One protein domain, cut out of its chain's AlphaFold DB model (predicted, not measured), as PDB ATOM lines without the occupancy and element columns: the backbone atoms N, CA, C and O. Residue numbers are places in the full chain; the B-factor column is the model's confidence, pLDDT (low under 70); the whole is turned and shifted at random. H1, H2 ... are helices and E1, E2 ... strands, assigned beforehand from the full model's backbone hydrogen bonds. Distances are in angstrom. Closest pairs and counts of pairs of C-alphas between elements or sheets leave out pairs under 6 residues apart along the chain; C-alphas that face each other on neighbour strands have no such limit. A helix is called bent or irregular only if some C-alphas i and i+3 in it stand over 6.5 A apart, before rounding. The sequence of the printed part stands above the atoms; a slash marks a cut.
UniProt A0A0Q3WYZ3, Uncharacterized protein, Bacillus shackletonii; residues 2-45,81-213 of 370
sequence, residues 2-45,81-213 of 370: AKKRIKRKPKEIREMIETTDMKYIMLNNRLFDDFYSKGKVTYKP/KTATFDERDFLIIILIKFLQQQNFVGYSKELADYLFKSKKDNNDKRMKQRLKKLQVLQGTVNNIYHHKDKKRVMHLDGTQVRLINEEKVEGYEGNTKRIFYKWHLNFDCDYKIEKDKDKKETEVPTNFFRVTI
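Overview. This is residues 2 to 45 and 81 to 213 of the 370 residues of an uncharacterized protein of Bacillus shackletonii (UniProt A0A0Q3WYZ3). What is the main picture? Helix H3 runs through the middle, with the other four helices set around it at wide angles and strands E1 and E7 packed on it. The two-stranded ribbons E6-E7 and E8-E9 reach toward opposite ends of the longest axis, and E4-E5 is a sharply bent ribbon. What are the parts? The 177 printed residues hold five named helices and ten named strands, in the order H1 E1 H2 E2 E3 H3 H4 H5 E4 E5 E6 E7 E8 E9 E10, a mixed class; E1-E10 and E2-E3 are two further antiparallel pairs. The whole is compact, with a radius of gyration of the C-alphas of 17.3 A and spans of 55 by 39 by 27 A.

Arrangement. Which helices touch? H1, residues 10 to 18, touches H4, residues 108 to 115, with the closest C-alphas, Pro 10 and Tyr 114, 4.7 A apart. H2, residues 30 to 36, only just touches H3, residues 87 to 101, with 3 pairs of C-alphas within 8 A, the closest Tyr 36 and Glu 87 at 7.7 A. H4 also touches H5, residues 122 to 136, about perpendicular at 76 degrees, through residues 123 to 128 of H5 alone, with C-alphas 109 and 124 closest at 4.8 A. Which strands pair? E1, residues 25 to 28, is antiparallel to E10, residues 208 to 211, with N 25 and O 211 2.9 A apart; E2, residues 40 to 43, is antiparallel to E3, residues 81 to 84, with N 41 and O 83 at 2.8 A. The hairpins are E4, residues 138 to 146, and E5, residues 151 to 162, N 139 to O 161 2.9 A; E6, residues 164 to 173, and E7, residues 176 to 185, N 165 to O 184 2.8 A; E8, residues 190 to 195, and E9, residues 201 to 206, N 192 to O 204 2.8 A. Are the helix backbones complete? Every O i to N i+4 pair is within hydrogen-bond range in H1, H4 and H5, but 2 of 3 in H2 and 10 of 11 in H3.

Along the chain. Where do the elements begin and end? H1 begins at C-alpha 10, (10.411, 61.108, 1.894), and E10 ends at C-alpha 211, (5.894, 46.056, -8.508). Which are long? H3 measures 22.2 A, H5 21.7 A, E6 25.2 A and E7 29.1 A; E4 bends by 99 degrees at residue 142.

Size, cuts and confidence. How large is it? The two farthest C-alphas, Asp 121 and Asp 198, are 58.2 A apart. Is anything missing or uncertain? Residues 46 to 80 are not printed, with 7.5 A between C-alphas 45 and 81; residues 2 to 3 and 118 to 121 have pLDDT under 70. Of the links printed whole, none is long.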
ATOM      1  N   ALA A   2      35.607  59.246   4.655       52.94
ATOM      2  CA  ALA A   2      34.253  58.784   4.964       52.94
ATOM      3  C   ALA A   2      33.235  59.793   4.405       52.94
ATOM      4  O   ALA A   2      33.335  60.986   4.687       52.94
ATOM      5  N   LYS A   3      32.288  59.339   3.573       57.34
ATOM      6  CA  LYS A   3      31.282  60.222   2.964       57.34
ATOM      7  C   LYS A   3      30.393  60.822   4.060       57.34
ATOM      8  O   LYS A   3      29.811  60.088   4.857       57.34
ATOM      9  N   LYS A   4      30.274  62.154   4.077       70.31
ATOM     10  CA  LYS A   4      29.301  62.874   4.907       70.31
ATOM     11  C   LYS A   4      27.898  62.457   4.468       70.31
ATOM     12  O   LYS A   4      27.555  62.590   3.293       70.31
ATOM     13  N   ARG A   5      27.103  61.922   5.393       80.31
ATOM     14  CA  ARG A   5      25.727  61.513   5.112       80.31
ATOM     15  C   ARG A   5      24.783  62.698   5.289       80.31
ATOM     16  O   ARG A   5      24.921  63.466   6.238       80.31
ATOM     17  N   ILE A   6      23.794  62.796   4.405       78.75
ATOM     18  CA  ILE A   6      22.652  63.700   4.539       78.75
ATOM     19  C   ILE A   6      21.420  62.848   4.856       78.75
ATOM     20  O   ILE A   6      21.162  61.852   4.174       78.75
ATOM     21  N   LYS A   7      20.694  63.213   5.916       85.44
ATOM     22  CA  LYS A   7      19.411  62.600   6.268       85.44
ATOM     23  C   LYS A   7      18.389  62.923   5.180       85.44
ATOM     24  O   LYS A   7      18.202  64.099   4.879       85.44
ATOM     25  N   ARG A   8      17.726  61.901   4.637       90.00
ATOM     26  CA  ARG A   8      16.800  62.064   3.517       90.00
ATOM     27  C   ARG A   8      15.357  62.228   3.976       90.00
ATOM     28  O   ARG A   8      14.889  61.530   4.874       90.00
ATOM     29  N   LYS A   9      14.639  63.150   3.341       92.31
ATOM     30  CA  LYS A   9      13.183  63.304   3.456       92.31
ATOM     31  C   LYS A   9      12.465  62.312   2.528       92.31
ATOM     32  O   LYS A   9      13.059  61.877   1.542       92.31
ATOM     33  N   PRO A  10      11.172  62.013   2.758       93.44
ATOM     34  CA  PRO A  10      10.411  61.108   1.894       93.44
ATOM     35  C   PRO A  10      10.466  61.467   0.405       93.44
ATOM     36  O   PRO A  10      10.661  60.590  -0.431       93.44
ATOM     37  N   LYS A  11      10.383  62.764   0.078       93.25
ATOM     38  CA  LYS A  11      10.487  63.253  -1.302       93.25
ATOM     39  C   LYS A  11      11.840  62.915  -1.942       93.25
ATOM     40  O   LYS A  11      11.875  62.423  -3.057       93.25
ATOM     41  N   GLU A  12      12.935  63.102  -1.207       93.56
ATOM     42  CA  GLU A  12      14.293  62.812  -1.688       93.56
ATOM     43  C   GLU A  12      14.516  61.305  -1.871       93.56
ATOM     44  O   GLU A  12      15.225  60.887  -2.779       93.56
ATOM     45  N   ILE A  13      13.897  60.469  -1.025       93.88
ATOM     46  CA  ILE A  13      13.894  59.011  -1.209       93.88
ATOM     47  C   ILE A  13      13.116  58.635  -2.474       93.88
ATOM     48  O   ILE A  13      13.593  57.819  -3.260       93.88
ATOM     49  N   ARG A  14      11.939  59.238  -2.684       94.06
ATOM     50  CA  ARG A  14      11.098  58.982  -3.859       94.06
ATOM     51  C   ARG A  14      11.797  59.384  -5.157       94.06
ATOM     52  O   ARG A  14      11.788  58.596  -6.098       94.06
ATOM     53  N   GLU A  15      12.402  60.571  -5.182       92.69
ATOM     54  CA  GLU A  15      13.191  61.084  -6.308       92.69
ATOM     55  C   GLU A  15      14.390  60.167  -6.579       92.69
ATOM     56  O   GLU A  15      14.576  59.739  -7.709       92.69
ATOM     57  N   MET A  16      15.131  59.763  -5.538       92.00
ATOM     58  CA  MET A  16      16.258  58.832  -5.668       92.00
ATOM     59  C   MET A  16      15.854  57.494  -6.302       92.00
ATOM     60  O   MET A  16      16.632  56.947  -7.073       92.00
ATOM     61  N   ILE A  17      14.680  56.947  -5.973       92.38
ATOM     62  CA  ILE A  17      14.185  55.710  -6.598       92.38
ATOM     63  C   ILE A  17      13.802  55.967  -8.064       92.38
ATOM     64  O   ILE A  17      14.108  55.149  -8.927       92.38
ATOM     65  N   GLU A  18      13.165  57.101  -8.361       88.62
ATOM     66  CA  GLU A  18      12.674  57.425  -9.706       88.62
ATOM     67  C   GLU A  18      13.767  57.724 -10.717       88.62
ATOM     68  O   GLU A  18      13.643  57.352 -11.878       88.62
ATOM     69  N   THR A  19      14.828  58.411 -10.295       86.62
ATOM     70  CA  THR A  19      15.916  58.855 -11.180       86.62
ATOM     71  C   THR A  19      16.829  57.715 -11.621       86.62
ATOM     72  O   THR A  19      17.931  57.952 -12.102       86.62
ATOM     73  N   THR A  20      16.422  56.475 -11.386       80.19
ATOM     74  CA  THR A  20      17.218  55.292 -11.675       80.19
ATOM     75  C   THR A  20      16.627  54.588 -12.874       80.19
ATOM     76  O   THR A  20      15.423  54.664 -13.100       80.19
ATOM     77  N   ASP A  21      17.441  53.826 -13.600       78.31
ATOM     78  CA  ASP A  21      16.968  53.018 -14.736       78.31
ATOM     79  C   ASP A  21      16.044  51.855 -14.303       78.31
ATOM     80  O   ASP A  21      15.699  50.969 -15.085       78.31
ATOM     81  N   MET A  22      15.636  51.830 -13.029       83.00
ATOM     82  CA  MET A  22      14.750  50.835 -12.459       83.00
ATOM     83  C   MET A  22      13.302  51.077 -12.866       83.00
ATOM     84  O   MET A  22      12.645  52.006 -12.402       83.00
ATOM     85  N   LYS A  23      12.767  50.153 -13.659       88.75
ATOM     86  CA  LYS A  23      11.353  50.153 -14.051       88.75
ATOM     87  C   LYS A  23      10.461  49.540 -12.961       88.75
ATOM     88  O   LYS A  23       9.379  50.044 -12.671       88.75
ATOM     89  N   TYR A  24      10.924  48.464 -12.327       93.25
ATOM     90  CA  TYR A  24      10.187  47.717 -11.306       93.25
ATOM     91  C   TYR A  24      11.139  46.933 -10.398       93.25
ATOM     92  O   TYR A  24      12.304  46.714 -10.731       93.25
ATOM     93  N   ILE A  25      10.613  46.466  -9.270       94.38
ATOM     94  CA  ILE A  25      11.220  45.409  -8.461       94.38
ATOM     95  C   ILE A  25      10.494  44.087  -8.702       94.38
ATOM     96  O   ILE A  25       9.303  44.067  -9.012       94.38
ATOM     97  N   MET A  26      11.213  42.981  -8.535       94.31
ATOM     98  CA  MET A  26      10.635  41.639  -8.508       94.31
ATOM     99  C   MET A  26      10.484  41.192  -7.055       94.31
ATOM    100  O   MET A  26      11.412  41.354  -6.253       94.31
ATOM    101  N   LEU A  27       9.311  40.663  -6.717       94.94
ATOM    102  CA  LEU A  27       8.977  40.141  -5.397       94.94
ATOM    103  C   LEU A  27       8.612  38.668  -5.515       94.94
ATOM    104  O   LEU A  27       7.793  38.304  -6.354       94.94
ATOM    105  N   ASN A  28       9.187  37.837  -4.649       94.56
ATOM    106  CA  ASN A  28       8.913  36.406  -4.634       94.56
ATOM    107  C   ASN A  28       7.444  36.140  -4.236       94.56
ATOM    108  O   ASN A  28       6.981  36.624  -3.198       94.56
ATOM    109  N   ASN A  29       6.725  35.344  -5.033       94.12
ATOM    110  CA  ASN A  29       5.339  34.917  -4.798       94.12
ATOM    111  C   ASN A  29       5.161  34.264  -3.420       94.12
ATOM    112  O   ASN A  29       4.125  34.442  -2.773       94.12
ATOM    113  N   ARG A  30       6.206  33.595  -2.923       93.00
ATOM    114  CA  ARG A  30       6.240  32.962  -1.603       93.00
ATOM    115  C   ARG A  30       6.065  33.952  -0.450       93.00
ATOM    116  O   ARG A  30       5.664  33.534   0.627       93.00
ATOM    117  N   LEU A  31       6.274  35.263  -0.646       94.62
ATOM    118  CA  LEU A  31       5.895  36.272   0.359       94.62
ATOM    119  C   LEU A  31       4.404  36.195   0.706       94.62
ATOM    120  O   LEU A  31       4.023  36.349   1.866       94.62
ATOM    121  N   PHE A  32       3.555  35.920  -0.283       94.56
ATOM    122  CA  PHE A  32       2.149  35.658  -0.022       94.56
ATOM    123  C   PHE A  32       1.943  34.259   0.556       94.56
ATOM    124  O   PHE A  32       1.362  34.133   1.632       94.56
ATOM    125  N   ASP A  33       2.439  33.227  -0.128       92.00
ATOM    126  CA  ASP A  33       2.086  31.838   0.195       92.00
ATOM    127  C   ASP A  33       2.636  31.370   1.540       92.00
ATOM    128  O   ASP A  33       1.935  30.715   2.311       92.00
ATOM    129  N   ASP A  34       3.881  31.729   1.844       91.81
ATOM    130  CA  ASP A  34       4.576  31.254   3.033       91.81
ATOM    131  C   ASP A  34       4.428  32.173   4.240       91.81
ATOM    132  O   ASP A  34       4.582  31.700   5.367       91.81
ATOM    133  N   PHE A  35       4.091  33.448   4.029       94.25
ATOM    134  CA  PHE A  35       4.029  34.431   5.109       94.25
ATOM    135  C   PHE A  35       2.644  35.057   5.253       94.25
ATOM    136  O   PHE A  35       1.986  34.860   6.278       94.25
ATOM    137  N   TYR A  36       2.187  35.805   4.250       94.69
ATOM    138  CA  TYR A  36       0.996  36.643   4.398       94.69
ATOM    139  C   TYR A  36      -0.307  35.841   4.516       94.69
ATOM    140  O   TYR A  36      -1.071  36.060   5.458       94.69
ATOM    141  N   SER A  37      -0.545  34.870   3.627       92.00
ATOM    142  CA  SER A  37      -1.777  34.068   3.634       92.00
ATOM    143  C   SER A  37      -1.878  33.163   4.868       92.00
ATOM    144  O   SER A  37      -2.975  32.933   5.368       92.00
ATOM    145  N   LYS A  38      -0.746  32.694   5.418       89.31
ATOM    146  CA  LYS A  38      -0.725  31.914   6.671       89.31
ATOM    147  C   LYS A  38      -1.016  32.783   7.900       89.31
ATOM    148  O   LYS A  38      -1.505  32.283   8.912       89.31
ATOM    149  N   GLY A  39      -0.681  34.076   7.851       82.50
ATOM    150  CA  GLY A  39      -0.883  35.064   8.918       82.50
ATOM    151  C   GLY A  39       0.010  34.890  10.152       82.50
ATOM    152  O   GLY A  39       0.458  35.881  10.733       82.50
ATOM    153  N   LYS A  40       0.300  33.648  10.556       91.31
ATOM    154  CA  LYS A  40       1.266  33.277  11.594       91.31
ATOM    155  C   LYS A  40       2.358  32.407  10.988       91.31
ATOM    156  O   LYS A  40       2.075  31.388  10.367       91.31
ATOM    157  N   VAL A  41       3.601  32.796  11.229       92.62
ATOM    158  CA  VAL A  41       4.793  32.144  10.694       92.62
ATOM    159  C   VAL A  41       5.602  31.581  11.850       92.62
ATOM    160  O   VAL A  41       5.909  32.295  12.810       92.62
ATOM    161  N   THR A  42       5.924  30.295  11.768       92.19
ATOM    162  CA  THR A  42       6.823  29.639  12.719       92.19
ATOM    163  C   THR A  42       8.261  30.038  12.409       92.19
ATOM    164  O   THR A  42       8.689  29.985  11.260       92.19
ATOM    165  N   TYR A  43       9.014  30.429  13.430       92.31
ATOM    166  CA  TYR A  43      10.415  30.811  13.311       92.31
ATOM    167  C   TYR A  43      11.216  30.275  14.498       92.31
ATOM    168  O   TYR A  43      10.672  30.036  15.579       92.31
ATOM    169  N   LYS A  44      12.522  30.102  14.310       90.44
ATOM    170  CA  LYS A  44      13.457  29.836  15.406       90.44
ATOM    171  C   LYS A  44      14.180  31.137  15.753       90.44
ATOM    172  O   LYS A  44      14.614  31.829  14.828       90.44
ATOM    173  N   PRO A  45      14.306  31.506  17.040       91.56
ATOM    174  CA  PRO A  45      15.133  32.640  17.422       91.56
ATOM    175  C   PRO A  45      16.548  32.486  16.875       91.56
ATOM    176  O   PRO A  45      17.092  31.387  16.768       91.56
ATOM    177  N   LYS A  81       9.060  29.453  17.817       93.69
ATOM    178  CA  LYS A  81       7.994  30.388  18.196       93.69
ATOM    179  C   LYS A  81       7.192  30.791  16.966       93.69
ATOM    180  O   LYS A  81       7.562  30.482  15.839       93.69
ATOM    181  N   THR A  82       6.085  31.495  17.178       93.44
ATOM    182  CA  THR A  82       5.277  32.052  16.089       93.44
ATOM    183  C   THR A  82       5.326  33.572  16.118       93.44
ATOM    184  O   THR A  82       5.410  34.180  17.184       93.44
ATOM    185  N   ALA A  83       5.294  34.190  14.945       94.19
ATOM    186  CA  ALA A  83       5.160  35.630  14.784       94.19
ATOM    187  C   ALA A  83       4.141  35.921  13.681       94.19
ATOM    188  O   ALA A  83       3.985  35.137  12.746       94.19
ATOM    189  N   THR A  84       3.431  37.041  13.785       93.81
ATOM    190  CA  THR A  84       2.500  37.451  12.732       93.81
ATOM    191  C   THR A  84       3.240  38.141  11.595       93.81
ATOM    192  O   THR A  84       4.154  38.936  11.839       93.81
ATOM    193  N   PHE A  85       2.815  37.869  10.367       94.94
ATOM    194  CA  PHE A  85       3.238  38.604   9.180       94.94
ATOM    195  C   PHE A  85       2.018  39.310   8.587       94.94
ATOM    196  O   PHE A  85       1.016  38.662   8.292       94.94
ATOM    197  N   ASP A  86       2.083  40.636   8.479       94.38
ATOM    198  CA  ASP A  86       0.952  41.481   8.086       94.38
ATOM    199  C   ASP A  86       1.319  42.472   6.963       94.38
ATOM    200  O   ASP A  86       2.424  42.456   6.413       94.38
ATOM    201  N   GLU A  87       0.382  43.350   6.609       95.19
ATOM    202  CA  GLU A  87       0.487  44.270   5.469       95.19
ATOM    203  C   GLU A  87       1.692  45.206   5.594       95.19
ATOM    204  O   GLU A  87       2.361  45.526   4.611       95.19
ATOM    205  N   ARG A  88       2.005  45.641   6.819       94.75
ATOM    206  CA  ARG A  88       3.122  46.557   7.064       94.75
ATOM    207  C   ARG A  88       4.464  45.877   6.884       94.75
ATOM    208  O   ARG A  88       5.411  46.540   6.473       94.75
ATOM    209  N   ASP A  89       4.565  44.590   7.203       95.81
ATOM    210  CA  ASP A  89       5.787  43.830   6.934       95.81
ATOM    211  C   ASP A  89       6.027  43.728   5.428       95.81
ATOM    212  O   ASP A  89       7.137  43.975   4.959       95.81
ATOM    213  N   PHE A  90       4.956  43.472   4.676       95.31
ATOM    214  CA  PHE A  90       4.975  43.441   3.218       95.31
ATOM    215  C   PHE A  90       5.412  44.796   2.626       95.31
ATOM    216  O   PHE A  90       6.326  44.852   1.804       95.31
ATOM    217  N   LEU A  91       4.835  45.906   3.100       96.44
ATOM    218  CA  LEU A  91       5.199  47.270   2.691       96.44
ATOM    219  C   LEU A  91       6.675  47.607   2.960       96.44
ATOM    220  O   LEU A  91       7.333  48.239   2.132       96.44
ATOM    221  N   ILE A  92       7.208  47.174   4.107       96.81
ATOM    222  CA  ILE A  92       8.622  47.366   4.455       96.81
ATOM    223  C   ILE A  92       9.524  46.594   3.489       96.81
ATOM    224  O   ILE A  92      10.518  47.150   3.025       96.81
ATOM    225  N   ILE A  93       9.172  45.350   3.150       96.81
ATOM    226  CA  ILE A  93       9.915  44.537   2.175       96.81
ATOM    227  C   ILE A  93       9.955  45.231   0.811       96.81
ATOM    228  O   ILE A  93      11.033  45.381   0.240       96.81
ATOM    229  N   ILE A  94       8.816  45.727   0.323       96.94
ATOM    230  CA  ILE A  94       8.731  46.454  -0.953       96.94
ATOM    231  C   ILE A  94       9.684  47.650  -0.957       96.94
ATOM    232  O   ILE A  94      10.513  47.783  -1.860       96.94
ATOM    233  N   LEU A  95       9.620  48.501   0.074       96.31
ATOM    234  CA  LEU A  95      10.496  49.668   0.160       96.31
ATOM    235  C   LEU A  95      11.975  49.266   0.238       96.31
ATOM    236  O   LEU A  95      12.799  49.844  -0.468       96.31
ATOM    237  N   ILE A  96      12.330  48.275   1.062       96.06
ATOM    238  CA  ILE A  96      13.719  47.806   1.169       96.06
ATOM    239  C   ILE A  96      14.224  47.306  -0.187       96.06
ATOM    240  O   ILE A  96      15.354  47.632  -0.543       96.06
ATOM    241  N   LYS A  97      13.407  46.591  -0.974       94.38
ATOM    242  CA  LYS A  97      13.812  46.108  -2.303       94.38
ATOM    243  C   LYS A  97      14.157  47.257  -3.248       94.38
ATOM    244  O   LYS A  97      15.181  47.173  -3.919       94.38
ATOM    245  N   PHE A  98      13.380  48.345  -3.258       94.81
ATOM    246  CA  PHE A  98      13.730  49.553  -4.022       94.81
ATOM    247  C   PHE A  98      15.026  50.197  -3.512       94.81
ATOM    248  O   PHE A  98      15.919  50.541  -4.285       94.81
ATOM    249  N   LEU A  99      15.161  50.344  -2.195       93.56
ATOM    250  CA  LEU A  99      16.292  51.028  -1.565       93.56
ATOM    251  C   LEU A  99      17.621  50.267  -1.673       93.56
ATOM    252  O   LEU A  99      18.684  50.882  -1.794       93.56
ATOM    253  N   GLN A 100      17.573  48.937  -1.647       90.19
ATOM    254  CA  GLN A 100      18.731  48.049  -1.776       90.19
ATOM    255  C   GLN A 100      19.463  48.271  -3.103       90.19
ATOM    256  O   GLN A 100      20.693  48.232  -3.145       90.19
ATOM    257  N   GLN A 101      18.718  48.595  -4.158       86.12
ATOM    258  CA  GLN A 101      19.241  48.859  -5.500       86.12
ATOM    259  C   GLN A 101      20.001  50.187  -5.572       86.12
ATOM    260  O   GLN A 101      20.937  50.340  -6.351       86.12
ATOM    261  N   GLN A 102      19.673  51.113  -4.668       85.88
ATOM    262  CA  GLN A 102      20.321  52.418  -4.537       85.88
ATOM    263  C   GLN A 102      21.465  52.430  -3.528       85.88
ATOM    264  O   GLN A 102      21.996  53.490  -3.196       85.88
ATOM    265  N   ASN A 103      21.838  51.259  -2.992       85.06
ATOM    266  CA  ASN A 103      22.757  51.148  -1.862       85.06
ATOM    267  C   ASN A 103      22.385  52.122  -0.730       85.06
ATOM    268  O   ASN A 103      23.262  52.742  -0.124       85.06
ATOM    269  N   PHE A 104      21.085  52.294  -0.472       89.94
ATOM    270  CA  PHE A 104      20.616  53.234   0.535       89.94
ATOM    271  C   PHE A 104      21.169  52.860   1.912       89.94
ATOM    272  O   PHE A 104      21.103  51.713   2.349       89.94
ATOM    273  N   VAL A 105      21.683  53.870   2.609       91.44
ATOM    274  CA  VAL A 105      22.170  53.767   3.983       91.44
ATOM    275  C   VAL A 105      21.437  54.811   4.813       91.44
ATOM    276  O   VAL A 105      21.477  56.009   4.486       91.44
ATOM    277  N   GLY A 106      20.777  54.377   5.888       92.12
ATOM    278  CA  GLY A 106      20.048  55.294   6.748       92.12
ATOM    279  C   GLY A 106      19.495  54.758   8.051       92.12
ATOM    280  O   GLY A 106      19.974  53.764   8.589       92.12
ATOM    281  N   TYR A 107      18.541  55.506   8.604       92.06
ATOM    282  CA  TYR A 107      17.873  55.183   9.858       92.06
ATOM    283  C   TYR A 107      16.491  54.580   9.596       92.06
ATOM    284  O   TYR A 107      15.824  54.926   8.621       92.06
ATOM    285  N   SER A 108      16.014  53.751  10.527       93.31
ATOM    286  CA  SER A 108      14.648  53.205  10.522       93.31
ATOM    287  C   SER A 108      13.595  54.307  10.423       93.31
ATOM    288  O   SER A 108      12.579  54.142   9.754       93.31
ATOM    289  N   LYS A 109      13.868  55.467  11.033       92.56
ATOM    290  CA  LYS A 109      12.986  56.631  10.986       92.56
ATOM    291  C   LYS A 109      12.733  57.124   9.563       92.56
ATOM    292  O   LYS A 109      11.617  57.502   9.267       92.56
ATOM    293  N   GLU A 110      13.722  57.081   8.674       93.06
ATOM    294  CA  GLU A 110      13.536  57.548   7.291       93.06
ATOM    295  C   GLU A 110      12.640  56.600   6.485       93.06
ATOM    296  O   GLU A 110      11.832  57.059   5.683       93.06
ATOM    297  N   LEU A 111      12.715  55.292   6.758       94.69
ATOM    298  CA  LEU A 111      11.775  54.312   6.203       94.69
ATOM    299  C   LEU A 111      10.358  54.543   6.740       94.69
ATOM    300  O   LEU A 111       9.381  54.475   5.996       94.69
ATOM    301  N   ALA A 112      10.250  54.818   8.042       94.19
ATOM    302  CA  ALA A 112       8.976  55.070   8.703       94.19
ATOM    303  C   ALA A 112       8.318  56.358   8.194       94.19
ATOM    304  O   ALA A 112       7.132  56.340   7.886       94.19
ATOM    305  N   ASP A 113       9.092  57.435   8.058       92.50
ATOM    306  CA  ASP A 113       8.635  58.725   7.537       92.50
ATOM    307  C   ASP A 113       8.180  58.603   6.068       92.50
ATOM    308  O   ASP A 113       7.278  59.326   5.646       92.50
ATOM    309  N   TYR A 114       8.779  57.687   5.293       93.94
ATOM    310  CA  TYR A 114       8.378  57.407   3.913       93.94
ATOM    311  C   TYR A 114       7.061  56.626   3.823       93.94
ATOM    312  O   TYR A 114       6.135  57.059   3.140       93.94
ATOM    313  N   LEU A 115       6.966  55.476   4.502       93.75
ATOM    314  CA  LEU A 115       5.794  54.596   4.400       93.75
ATOM    315  C   LEU A 115       4.595  55.132   5.178       93.75
ATOM    316  O   LEU A 115       3.460  55.054   4.722       93.75
ATOM    317  N   PHE A 116       4.835  55.679   6.364       87.81
ATOM    318  CA  PHE A 116       3.791  56.031   7.309       87.81
ATOM    319  C   PHE A 116       3.789  57.547   7.488       87.81
ATOM    320  O   PHE A 116       4.315  58.056   8.476       87.81
ATOM    321  N   LYS A 117       3.138  58.274   6.563       71.81
ATOM    322  CA  LYS A 117       2.984  59.754   6.540       71.81
ATOM    323  C   LYS A 117       2.472  60.401   7.852       71.81
ATOM    324  O   LYS A 117       2.367  61.621   7.955       71.81
ATOM    325  N   SER A 118       2.137  59.610   8.868       61.84
ATOM    326  CA  SER A 118       1.687  60.049  10.186       61.84
ATOM    327  C   SER A 118       2.852  60.555  11.052       61.84
ATOM    328  O   SER A 118       3.793  59.817  11.327       61.84
ATOM    329  N   LYS A 119       2.743  61.779  11.594       54.56
ATOM    330  CA  LYS A 119       3.686  62.377  12.569       54.56
ATOM    331  C   LYS A 119       3.646  61.730  13.969       54.56
ATOM    332  O   LYS A 119       3.932  62.389  14.962       54.56
ATOM    333  N   LYS A 120       3.232  60.468  14.097       62.56
ATOM    334  CA  LYS A 120       3.199  59.793  15.401       62.56
ATOM    335  C   LYS A 120       4.616  59.367  15.779       62.56
ATOM    336  O   LYS A 120       5.207  58.532  15.096       62.56
ATOM    337  N   ASP A 121       5.114  59.860  16.912       62.72
ATOM    338  CA  ASP A 121       6.453  59.549  17.446       62.72
ATOM    339  C   ASP A 121       6.727  58.037  17.593       62.72
ATOM    340  O   ASP A 121       7.869  57.582  17.539       62.72
ATOM    341  N   ASN A 122       5.671  57.224  17.681       80.19
ATOM    342  CA  ASN A 122       5.764  55.769  17.781       80.19
ATOM    343  C   ASN A 122       6.120  55.044  16.468       80.19
ATOM    344  O   ASN A 122       6.361  53.835  16.506       80.19
ATOM    345  N   ASN A 123       6.161  55.728  15.322       84.88
ATOM    346  CA  ASN A 123       6.438  55.080  14.035       84.88
ATOM    347  C   ASN A 123       7.876  54.554  13.928       84.88
ATOM    348  O   ASN A 123       8.061  53.440  13.445       84.88
ATOM    349  N   ASP A 124       8.882  55.265  14.455       90.00
ATOM    350  CA  ASP A 124      10.268  54.764  14.463       90.00
ATOM    351  C   ASP A 124      10.408  53.518  15.350       90.00
ATOM    352  O   ASP A 124      10.984  52.513  14.934       90.00
ATOM    353  N   LYS A 125       9.813  53.535  16.551       90.19
ATOM    354  CA  LYS A 125       9.835  52.380  17.463       90.19
ATOM    355  C   LYS A 125       9.186  51.152  16.819       90.19
ATOM    356  O   LYS A 125       9.760  50.066  16.853       90.19
ATOM    357  N   ARG A 126       8.018  51.332  16.195       90.31
ATOM    358  CA  ARG A 126       7.308  50.262  15.478       90.31
ATOM    359  C   ARG A 126       8.090  49.765  14.263       90.31
ATOM    360  O   ARG A 126       8.138  48.561  14.039       90.31
ATOM    361  N   MET A 127       8.730  50.664  13.514       93.75
ATOM    362  CA  MET A 127       9.589  50.299  12.388       93.75
ATOM    363  C   MET A 127      10.775  49.448  12.852       93.75
ATOM    364  O   MET A 127      11.004  48.382  12.296       93.75
ATOM    365  N   LYS A 128      11.481  49.849  13.919       92.75
ATOM    366  CA  LYS A 128      12.587  49.065  14.503       92.75
ATOM    367  C   LYS A 128      12.149  47.660  14.909       92.75
ATOM    368  O   LYS A 128      12.826  46.696  14.566       92.75
ATOM    369  N   GLN A 129      11.010  47.538  15.591       92.25
ATOM    370  CA  GLN A 129      10.448  46.238  15.971       92.25
ATOM    371  C   GLN A 129      10.153  45.367  14.744       92.25
ATOM    372  O   GLN A 129      10.505  44.192  14.727       92.25
ATOM    373  N   ARG A 130       9.565  45.942  13.688       94.12
ATOM    374  CA  ARG A 130       9.272  45.211  12.446       94.12
ATOM    375  C   ARG A 130      10.527  44.813  11.680       94.12
ATOM    376  O   ARG A 130      10.609  43.679  11.231       94.12
ATOM    377  N   LEU A 131      11.531  45.683  11.597       94.94
ATOM    378  CA  LEU A 131      12.827  45.337  11.010       94.94
ATOM    379  C   LEU A 131      13.484  44.175  11.771       94.94
ATOM    380  O   LEU A 131      13.970  43.241  11.143       94.94
ATOM    381  N   LYS A 132      13.442  44.171  13.111       92.62
ATOM    382  CA  LYS A 132      13.957  43.047  13.913       92.62
ATOM    383  C   LYS A 132      13.146  41.767  13.704       92.62
ATOM    384  O   LYS A 132      13.743  40.712  13.520       92.62
ATOM    385  N   LYS A 133      11.817  41.859  13.612       94.62
ATOM    386  CA  LYS A 133      10.964  40.728  13.220       94.62
ATOM    387  C   LYS A 133      11.368  40.151  11.858       94.62
ATOM    388  O   LYS A 133      11.569  38.950  11.732       94.62
ATOM    389  N   LEU A 134      11.540  40.996  10.847       94.81
ATOM    390  CA  LEU A 134      11.945  40.569   9.504       94.81
ATOM    391  C   LEU A 134      13.371  39.980   9.462       94.81
ATOM    392  O   LEU A 134      13.679  39.209   8.559       94.81
ATOM    393  N   GLN A 135      14.236  40.300  10.431       92.81
ATOM    394  CA  GLN A 135      15.564  39.682  10.572       92.81
ATOM    395  C   GLN A 135      15.509  38.258  11.142       92.81
ATOM    396  O   GLN A 135      16.477  37.518  10.984       92.81
ATOM    397  N   VAL A 136      14.416  37.865  11.807       92.00
ATOM    398  CA  VAL A 136      14.270  36.514  12.383       92.00
ATOM    399  C   VAL A 136      13.360  35.602  11.571       92.00
ATOM    400  O   VAL A 136      13.505  34.386  11.639       92.00
ATOM    401  N   LEU A 137      12.430  36.166  10.798       94.00
ATOM    402  CA  LEU A 137      11.592  35.385   9.895       94.00
ATOM    403  C   LEU A 137      12.433  34.829   8.747       94.00
ATOM    404  O   LEU A 137      13.202  35.563   8.122       94.00
ATOM    405  N   GLN A 138      12.264  33.537   8.474       92.81
ATOM    406  CA  GLN A 138      12.995  32.816   7.439       92.81
ATOM    407  C   GLN A 138      12.032  32.194   6.436       92.81
ATOM    408  O   GLN A 138      10.945  31.753   6.804       92.81
ATOM    409  N   GLY A 139      12.452  32.147   5.178       91.25
ATOM    410  CA  GLY A 139      11.762  31.442   4.107       91.25
ATOM    411  C   GLY A 139      12.755  30.684   3.247       91.25
ATOM    412  O   GLY A 139      13.953  30.972   3.271       91.25
ATOM    413  N   THR A 140      12.257  29.708   2.499       92.50
ATOM    414  CA  THR A 140      13.091  28.936   1.580       92.50
ATOM    415  C   THR A 140      13.175  29.648   0.234       92.50
ATOM    416  O   THR A 140      12.156  30.077  -0.300       92.50
ATOM    417  N   VAL A 141      14.381  29.748  -0.309       92.69
ATOM    418  CA  VAL A 141      14.674  30.226  -1.670       92.69
ATOM    419  C   VAL A 141      15.676  29.283  -2.316       92.69
ATOM    420  O   VAL A 141      16.406  28.597  -1.602       92.69
ATOM    421  N   ASN A 142      15.765  29.261  -3.639       93.19
ATOM    422  CA  ASN A 142      16.766  28.441  -4.332       93.19
ATOM    423  C   ASN A 142      18.044  29.202  -4.732       93.19
ATOM    424  O   ASN A 142      18.848  28.706  -5.520       93.19
ATOM    425  N   ASN A 143      18.242  30.417  -4.218       91.44
ATOM    426  CA  ASN A 143      19.423  31.224  -4.508       91.44
ATOM    427  C   ASN A 143      19.768  32.176  -3.362       91.44
ATOM    428  O   ASN A 143      18.903  32.628  -2.618       91.44
ATOM    429  N   ILE A 144      21.049  32.518  -3.255       89.75
ATOM    430  CA  ILE A 144      21.550  33.543  -2.343       89.75
ATOM    431  C   ILE A 144      22.401  34.522  -3.141       89.75
ATOM    432  O   ILE A 144      23.368  34.136  -3.797       89.75
ATOM    433  N   TYR A 145      22.071  35.811  -3.058       86.25
ATOM    434  CA  TYR A 145      22.911  36.866  -3.614       86.25
ATOM    435  C   TYR A 145      23.856  37.433  -2.551       86.25
ATOM    436  O   TYR A 145      23.453  38.108  -1.600       86.25
ATOM    437  N   HIS A 146      25.152  37.201  -2.731       83.88
ATOM    438  CA  HIS A 146      26.196  37.728  -1.864       83.88
ATOM    439  C   HIS A 146      26.507  39.181  -2.239       83.88
ATOM    440  O   HIS A 146      27.308  39.459  -3.130       83.88
ATOM    441  N   HIS A 147      25.898  40.133  -1.524       77.81
ATOM    442  CA  HIS A 147      26.030  41.572  -1.801       77.81
ATOM    443  C   HIS A 147      27.463  42.111  -1.809       77.81
ATOM    444  O   HIS A 147      27.749  43.052  -2.549       77.81
ATOM    445  N   LYS A 148      28.347  41.535  -0.988       76.31
ATOM    446  CA  LYS A 148      29.754  41.937  -0.902       76.31
ATOM    447  C   LYS A 148      30.529  41.554  -2.163       76.31
ATOM    448  O   LYS A 148      31.264  42.377  -2.698       76.31
ATOM    449  N   ASP A 149      30.304  40.335  -2.647       79.69
ATOM    450  CA  ASP A 149      31.044  39.746  -3.767       79.69
ATOM    451  C   ASP A 149      30.330  39.937  -5.113       79.69
ATOM    452  O   ASP A 149      30.894  39.630  -6.159       79.69
ATOM    453  N   LYS A 150      29.094  40.459  -5.085       81.75
ATOM    454  CA  LYS A 150      28.196  40.629  -6.237       81.75
ATOM    455  C   LYS A 150      28.005  39.339  -7.038       81.75
ATOM    456  O   LYS A 150      28.007  39.349  -8.267       81.75
ATOM    457  N   LYS A 151      27.858  38.221  -6.328       85.25
ATOM    458  CA  LYS A 151      27.684  36.889  -6.914       85.25
ATOM    459  C   LYS A 151      26.406  36.245  -6.410       85.25
ATOM    460  O   LYS A 151      26.105  36.332  -5.219       85.25
ATOM    461  N   ARG A 152      25.685  35.585  -7.315       87.50
ATOM    462  CA  ARG A 152      24.591  34.680  -6.966       87.50
ATOM    463  C   ARG A 152      25.143  33.268  -6.820       87.50
ATOM    464  O   ARG A 152      26.011  32.862  -7.589       87.50
ATOM    465  N   VAL A 153      24.661  32.554  -5.814       89.75
ATOM    466  CA  VAL A 153      24.912  31.128  -5.614       89.75
ATOM    467  C   VAL A 153      23.565  30.421  -5.628       89.75
ATOM    468  O   VAL A 153      22.658  30.800  -4.887       89.75
ATOM    469  N   MET A 154      23.437  29.423  -6.497       90.94
ATOM    470  CA  MET A 154      22.237  28.600  -6.625       90.94
ATOM    471  C   MET A 154      22.261  27.452  -5.610       90.94
ATOM    472  O   MET A 154      23.286  26.805  -5.407       90.94
ATOM    473  N   HIS A 155      21.112  27.188  -5.001       90.81
ATOM    474  CA  HIS A 155      20.854  26.103  -4.058       90.81
ATOM    475  C   HIS A 155      19.603  25.360  -4.535       90.81
ATOM    476  O   HIS A 155      18.496  25.694  -4.121       90.81
ATOM    477  N   LEU A 156      19.771  24.398  -5.448       85.88
ATOM    478  CA  LEU A 156      18.652  23.732  -6.134       85.88
ATOM    479  C   LEU A 156      17.681  23.040  -5.164       85.88
ATOM    480  O   LEU A 156      16.473  23.121  -5.364       85.88
ATOM    481  N   ASP A 157      18.195  22.478  -4.068       87.62
ATOM    482  CA  ASP A 157      17.388  21.832  -3.017       87.62
ATOM    483  C   ASP A 157      16.669  22.834  -2.091       87.62
ATOM    484  O   ASP A 157      15.954  22.459  -1.160       87.62
ATOM    485  N   GLY A 158      16.859  24.130  -2.333       90.19
ATOM    486  CA  GLY A 158      16.384  25.205  -1.482       90.19
ATOM    487  C   GLY A 158      17.275  25.437  -0.262       90.19
ATOM    488  O   GLY A 158      17.959  24.561   0.259       90.19
ATOM    489  N   THR A 159      17.266  26.672   0.223       92.69
ATOM    490  CA  THR A 159      17.983  27.090   1.425       92.69
ATOM    491  C   THR A 159      17.141  28.075   2.221       92.69
ATOM    492  O   THR A 159      16.431  28.910   1.656       92.69
ATOM    493  N   GLN A 160      17.177  27.960   3.549       91.69
ATOM    494  CA  GLN A 160      16.456  28.875   4.427       91.69
ATOM    495  C   GLN A 160      17.247  30.164   4.624       91.69
ATOM    496  O   GLN A 160      18.338  30.173   5.196       91.69
ATOM    497  N   VAL A 161      16.650  31.279   4.219       91.62
ATOM    498  CA  VAL A 161      17.230  32.615   4.360       91.62
ATOM    499  C   VAL A 161      16.315  33.507   5.177       91.62
ATOM    500  O   VAL A 161      15.094  33.368   5.157       91.62
ATOM    501  N   ARG A 162      16.912  34.454   5.901       91.56
ATOM    502  CA  ARG A 162      16.165  35.523   6.578       91.56
ATOM    503  C   ARG A 162      15.497  36.417   5.537       91.56
ATOM    504  O   ARG A 162      16.076  36.629   4.472       91.56
ATOM    505  N   LEU A 163      14.341  36.993   5.862       93.50
ATOM    506  CA  LEU A 163      13.688  37.950   4.966       93.50
ATOM    507  C   LEU A 163      14.611  39.140   4.696       93.50
ATOM    508  O   LEU A 163      14.951  39.394   3.541       93.50
ATOM    509  N   ILE A 164      15.093  39.805   5.752       93.06
ATOM    510  CA  ILE A 164      16.056  40.908   5.630       93.06
ATOM    511  C   ILE A 164      17.330  40.662   6.437       93.06
ATOM    512  O   ILE A 164      17.318  40.052   7.506       93.06
ATOM    513  N   ASN A 165      18.417  41.249   5.956       90.12
ATOM    514  CA  ASN A 165      19.677  41.413   6.660       90.12
ATOM    515  C   ASN A 165      19.928  42.894   6.975       90.12
ATOM    516  O   ASN A 165      19.417  43.788   6.297       90.12
ATOM    517  N   GLU A 166      20.718  43.144   8.016       91.00
ATOM    518  CA  GLU A 166      21.110  44.477   8.474       91.00
ATOM    519  C   GLU A 166      22.633  44.555   8.579       91.00
ATOM    520  O   GLU A 166      23.258  43.791   9.312       91.00
ATOM    521  N   GLU A 167      23.221  45.509   7.868       90.56
ATOM    522  CA  GLU A 167      24.644  45.824   7.912       90.56
ATOM    523  C   GLU A 167      24.844  47.178   8.599       90.56
ATOM    524  O   GLU A 167      24.234  48.186   8.221       90.56
ATOM    525  N   LYS A 168      25.708  47.207   9.619       90.00
ATOM    526  CA  LYS A 168      26.095  48.437  10.319       90.00
ATOM    527  C   LYS A 168      27.190  49.142   9.518       90.00
ATOM    528  O   LYS A 168      28.248  48.570   9.276       90.00
ATOM    529  N   VAL A 169      26.959  50.402   9.165       89.12
ATOM    530  CA  VAL A 169      27.900  51.240   8.412       89.12
ATOM    531  C   VAL A 169      28.301  52.430   9.276       89.12
ATOM    532  O   VAL A 169      27.457  53.241   9.660       89.12
ATOM    533  N   GLU A 170      29.589  52.559   9.590       87.06
ATOM    534  CA  GLU A 170      30.104  53.741  10.284       87.06
ATOM    535  C   GLU A 170      30.266  54.912   9.307       87.06
ATOM    536  O   GLU A 170      30.806  54.765   8.210       87.06
ATOM    537  N   GLY A 171      29.833  56.103   9.711       85.44
ATOM    538  CA  GLY A 171      30.039  57.319   8.932       85.44
ATOM    539  C   GLY A 171      29.898  58.580   9.776       85.44
ATOM    540  O   GLY A 171      29.915  58.517  11.004       85.44
ATOM    541  N   TYR A 172      29.761  59.728   9.113       83.69
ATOM    542  CA  TYR A 172      29.672  61.032   9.773       83.69
ATOM    543  C   TYR A 172      28.394  61.778   9.380       83.69
ATOM    544  O   TYR A 172      28.052  61.871   8.197       83.69
ATOM    545  N   GLU A 173      27.717  62.339  10.380       81.81
ATOM    546  CA  GLU A 173      26.622  63.301  10.234       81.81
ATOM    547  C   GLU A 173      27.106  64.634  10.823       81.81
ATOM    548  O   GLU A 173      27.290  64.768  12.033       81.81
ATOM    549  N   GLY A 174      27.433  65.596   9.954       82.31
ATOM    550  CA  GLY A 174      28.229  66.756  10.366       82.31
ATOM    551  C   GLY A 174      29.644  66.330  10.773       82.31
ATOM    552  O   GLY A 174      30.316  65.649  10.002       82.31
ATOM    553  N   ASN A 175      30.063  66.707  11.983       83.94
ATOM    554  CA  ASN A 175      31.357  66.328  12.566       83.94
ATOM    555  C   ASN A 175      31.248  65.131  13.529       83.94
ATOM    556  O   ASN A 175      32.239  64.715  14.120       83.94
ATOM    557  N   THR A 176      30.049  64.568  13.713       84.88
ATOM    558  CA  THR A 176      29.813  63.484  14.671       84.88
ATOM    559  C   THR A 176      29.847  62.133  13.971       84.88
ATOM    560  O   THR A 176      29.097  61.900  13.019       84.88
ATOM    561  N   LYS A 177      30.680  61.216  14.476       86.50
ATOM    562  CA  LYS A 177      30.683  59.815  14.042       86.50
ATOM    563  C   LYS A 177      29.381  59.140  14.486       86.50
ATOM    564  O   LYS A 177      29.006  59.205  15.656       86.50
ATOM    565  N   ARG A 178      28.677  58.498  13.555       87.88
ATOM    566  CA  ARG A 178      27.394  57.814  13.776       87.88
ATOM    567  C   ARG A 178      27.403  56.444  13.096       87.88
ATOM    568  O   ARG A 178      28.160  56.209  12.155       87.88
ATOM    569  N   ILE A 179      26.552  55.548  13.591       88.19
ATOM    570  CA  ILE A 179      26.267  54.257  12.956       88.19
ATOM    571  C   ILE A 179      24.976  54.411  12.161       88.19
ATOM    572  O   ILE A 179      23.962  54.868  12.688       88.19
ATOM    573  N   PHE A 180      25.029  54.009  10.902       90.12
ATOM    574  CA  PHE A 180      23.886  53.906  10.013       90.12
ATOM    575  C   PHE A 180      23.655  52.446   9.644       90.12
ATOM    576  O   PHE A 180      24.503  51.589   9.896       90.12
ATOM    577  N   TYR A 181      22.518  52.174   9.016       92.12
ATOM    578  CA  TYR A 181      22.142  50.822   8.646       92.12
ATOM    579  C   TYR A 181      21.887  50.730   7.151       92.12
ATOM    580  O   TYR A 181      21.282  51.617   6.542       92.12
ATOM    581  N   LYS A 182      22.362  49.637   6.568       92.19
ATOM    582  CA  LYS A 182      22.001  49.195   5.230       92.19
ATOM    583  C   LYS A 182      21.186  47.921   5.389       92.19
ATOM    584  O   LYS A 182      21.685  46.942   5.937       92.19
ATOM    585  N   TRP A 183      19.942  47.942   4.922       92.94
ATOM    586  CA  TRP A 183      19.107  46.745   4.870       92.94
ATOM    587  C   TRP A 183      19.125  46.163   3.464       92.94
ATOM    588  O   TRP A 183      19.180  46.898   2.477       92.94
ATOM    589  N   HIS A 184      19.093  44.842   3.378       90.56
ATOM    590  CA  HIS A 184      19.037  44.113   2.117       90.56
ATOM    591  C   HIS A 184      18.142  42.891   2.284       90.56
ATOM    592  O   HIS A 184      18.131  42.269   3.346       90.56
ATOM    593  N   LEU A 185      17.385  42.562   1.243       90.75
ATOM    594  CA  LEU A 185      16.605  41.334   1.180       90.75
ATOM    595  C   LEU A 185      17.507  40.195   0.725       90.75
ATOM    596  O   LEU A 185      18.095  40.286  -0.354       90.75
ATOM    597  N   ASN A 186      17.577  39.139   1.533       84.25
ATOM    598  CA  ASN A 186      18.138  37.857   1.100       84.25
ATOM    599  C   ASN A 186      17.056  36.944   0.530       84.25
ATOM    600  O   ASN A 186      17.360  36.057  -0.260       84.25
ATOM    601  N   PHE A 187      15.804  37.148   0.951       90.62
ATOM    602  CA  PHE A 187      14.653  36.465   0.388       90.62
ATOM    603  C   PHE A 187      14.316  37.086  -0.971       90.62
ATOM    604  O   PHE A 187      13.524  38.027  -1.071       90.62
ATOM    605  N   ASP A 188      15.020  36.622  -2.001       89.56
ATOM    606  CA  ASP A 188      14.825  37.026  -3.391       89.56
ATOM    607  C   ASP A 188      13.913  36.038  -4.141       89.56
ATOM    608  O   ASP A 188      13.466  35.033  -3.588       89.56
ATOM    609  N   CYS A 189      13.598  36.355  -5.393       91.00
ATOM    610  CA  CYS A 189      12.891  35.475  -6.323       91.00
ATOM    611  C   CYS A 189      13.682  34.187  -6.524       91.00
ATOM    612  O   CYS A 189      14.908  34.230  -6.454       91.00
ATOM    613  N   ASP A 190      13.003  33.080  -6.805       90.88
ATOM    614  CA  ASP A 190      13.686  31.860  -7.231       90.88
ATOM    615  C   ASP A 190      14.291  32.058  -8.632       90.88
ATOM    616  O   ASP A 190      13.943  33.006  -9.336       90.88
ATOM    617  N   TYR A 191      15.241  31.212  -9.027       91.38
ATOM    618  CA  TYR A 191      15.848  31.223 -10.362       91.38
ATOM    619  C   TYR A 191      15.885  29.815 -10.956       91.38
ATOM    620  O   TYR A 191      16.096  28.838 -10.241       91.38
ATOM    621  N   LYS A 192      15.734  29.702 -12.273       91.00
ATOM    622  CA  LYS A 192      16.026  28.482 -13.034       91.00
ATOM    623  C   LYS A 192      17.200  28.722 -13.976       91.00
ATOM    624  O   LYS A 192      17.461  29.858 -14.369       91.00
ATOM    625  N   ILE A 193      17.911  27.654 -14.319       89.38
ATOM    626  CA  ILE A 193      18.952  27.697 -15.346       89.38
ATOM    627  C   ILE A 193      18.291  27.326 -16.670       89.38
ATOM    628  O   ILE A 193      17.822  26.202 -16.833       89.38
ATOM    629  N   GLU A 194      18.251  28.269 -17.602       88.38
ATOM    630  CA  GLU A 194      17.828  28.029 -18.979       88.38
ATOM    631  C   GLU A 194      19.046  27.925 -19.890       88.38
ATOM    632  O   GLU A 194      20.060  28.582 -19.658       88.38
ATOM    633  N   LYS A 195      18.951  27.091 -20.926       87.31
ATOM    634  CA  LYS A 195      19.964  26.993 -21.978       87.31
ATOM    635  C   LYS A 195      19.439  27.691 -23.214       87.31
ATOM    636  O   LYS A 195      18.365  27.341 -23.700       87.31
ATOM    637  N   ASP A 196      20.197  28.654 -23.721       82.94
ATOM    638  CA  ASP A 196      19.887  29.250 -25.012       82.94
ATOM    639  C   ASP A 196      20.172  28.271 -26.170       82.94
ATOM    640  O   ASP A 196      20.644  27.142 -25.982       82.94
ATOM    641  N   LYS A 197      19.871  28.709 -27.399       83.38
ATOM    642  CA  LYS A 197      20.106  27.924 -28.623       83.38
ATOM    643  C   LYS A 197      21.583  27.546 -28.814       83.38
ATOM    644  O   LYS A 197      21.860  26.535 -29.456       83.38
ATOM    645  N   ASP A 198      22.499  28.295 -28.203       86.44
ATOM    646  CA  ASP A 198      23.947  28.086 -28.241       86.44
ATOM    647  C   ASP A 198      24.458  27.268 -27.034       86.44
ATOM    648  O   ASP A 198      25.665  27.147 -26.818       86.44
ATOM    649  N   LYS A 199      23.547  26.659 -26.252       81.31
ATOM    650  CA  LYS A 199      23.811  25.895 -25.015       81.31
ATOM    651  C   LYS A 199      24.460  26.711 -23.895       81.31
ATOM    652  O   LYS A 199      24.986  26.126 -22.945       81.31
ATOM    653  N   LYS A 200      24.425  28.038 -23.969       87.62
ATOM    654  CA  LYS A 200      24.887  28.899 -22.888       87.62
ATOM    655  C   LYS A 200      23.827  28.928 -21.796       87.62
ATOM    656  O   LYS A 200      22.647  29.155 -22.050       87.62
ATOM    657  N   GLU A 201      24.271  28.675 -20.574       87.50
ATOM    658  CA  GLU A 201      23.415  28.685 -19.396       87.50
ATOM    659  C   GLU A 201      23.180  30.122 -18.920       87.50
ATOM    660  O   GLU A 201      24.119  30.902 -18.734       87.50
ATOM    661  N   THR A 202      21.913  30.470 -18.719       86.81
ATOM    662  CA  THR A 202      21.469  31.756 -18.186       86.81
ATOM    663  C   THR A 202      20.526  31.541 -17.016       86.81
ATOM    664  O   THR A 202      19.590  30.749 -17.090       86.81
ATOM    665  N   GLU A 203      20.760  32.268 -15.928       86.56
ATOM    666  CA  GLU A 203      19.887  32.255 -14.758       86.56
ATOM    667  C   GLU A 203      18.695  33.189 -14.983       86.56
ATOM    668  O   GLU A 203      18.861  34.408 -15.091       86.56
ATOM    669  N   VAL A 204      17.491  32.627 -15.007       89.25
ATOM    670  CA  VAL A 204      16.243  33.359 -15.237       89.25
ATOM    671  C   VAL A 204      15.402  33.325 -13.963       89.25
ATOM    672  O   VAL A 204      15.207  32.244 -13.404       89.25
ATOM    673  N   PRO A 205      14.924  34.476 -13.454       90.44
ATOM    674  CA  PRO A 205      14.088  34.500 -12.261       90.44
ATOM    675  C   PRO A 205      12.753  33.784 -12.508       90.44
ATOM    676  O   PRO A 205      12.194  33.842 -13.601       90.44
ATOM    677  N   THR A 206      12.216  33.150 -11.474       90.06
ATOM    678  CA  THR A 206      10.928  32.447 -11.448       90.06
ATOM    679  C   THR A 206      10.163  32.787 -10.168       90.06
ATOM    680  O   THR A 206      10.698  33.416  -9.251       90.06
ATOM    681  N   ASN A 207       8.881  32.406 -10.109       87.94
ATOM    682  CA  ASN A 207       8.030  32.573  -8.926       87.94
ATOM    683  C   ASN A 207       7.998  34.004  -8.380       87.94
ATOM    684  O   ASN A 207       8.151  34.229  -7.178       87.94
ATOM    685  N   PHE A 208       7.802  34.989  -9.252       94.00
ATOM    686  CA  PHE A 208       7.751  36.385  -8.844       94.00
ATOM    687  C   PHE A 208       6.610  37.145  -9.509       94.00
ATOM    688  O   PHE A 208       6.053  36.731 -10.527       94.00
ATOM    689  N   PHE A 209       6.316  38.303  -8.932       94.69
ATOM    690  CA  PHE A 209       5.490  39.339  -9.527       94.69
ATOM    691  C   PHE A 209       6.232  40.674  -9.475       94.69
ATOM    692  O   PHE A 209       7.167  40.868  -8.687       94.69
ATOM    693  N   ARG A 210       5.860  41.589 -10.367       95.00
ATOM    694  CA  ARG A 210       6.535  42.879 -10.524       95.00
ATOM    695  C   ARG A 210       5.762  43.957  -9.785       95.00
ATOM    696  O   ARG A 210       4.539  43.958  -9.784       95.00
ATOM    697  N   VAL A 211       6.482  44.887  -9.171       95.88
ATOM    698  CA  VAL A 211       5.894  46.056  -8.508       95.88
ATOM    699  C   VAL A 211       6.679  47.288  -8.919       95.88
ATOM    700  O   VAL A 211       7.907  47.316  -8.826       95.88
ATOM    701  N   THR A 212       5.981  48.315  -9.388       95.12
ATOM    702  CA  THR A 212       6.579  49.604  -9.744       95.12
ATOM    703  C   THR A 212       6.545  50.559  -8.555       95.12
ATOM    704  O   THR A 212       5.806  50.368  -7.587       95.12
ATOM    705  N   ILE A 213       7.339  51.627  -8.615       94.62
ATOM    706  CA  ILE A 213       7.270  52.670  -7.586       94.62
ATOM    707  C   ILE A 213       5.902  53.381  -7.591       94.62
ATOM    708  O   ILE A 213       5.423  53.791  -6.538       94.62
TER     709      ILE A 213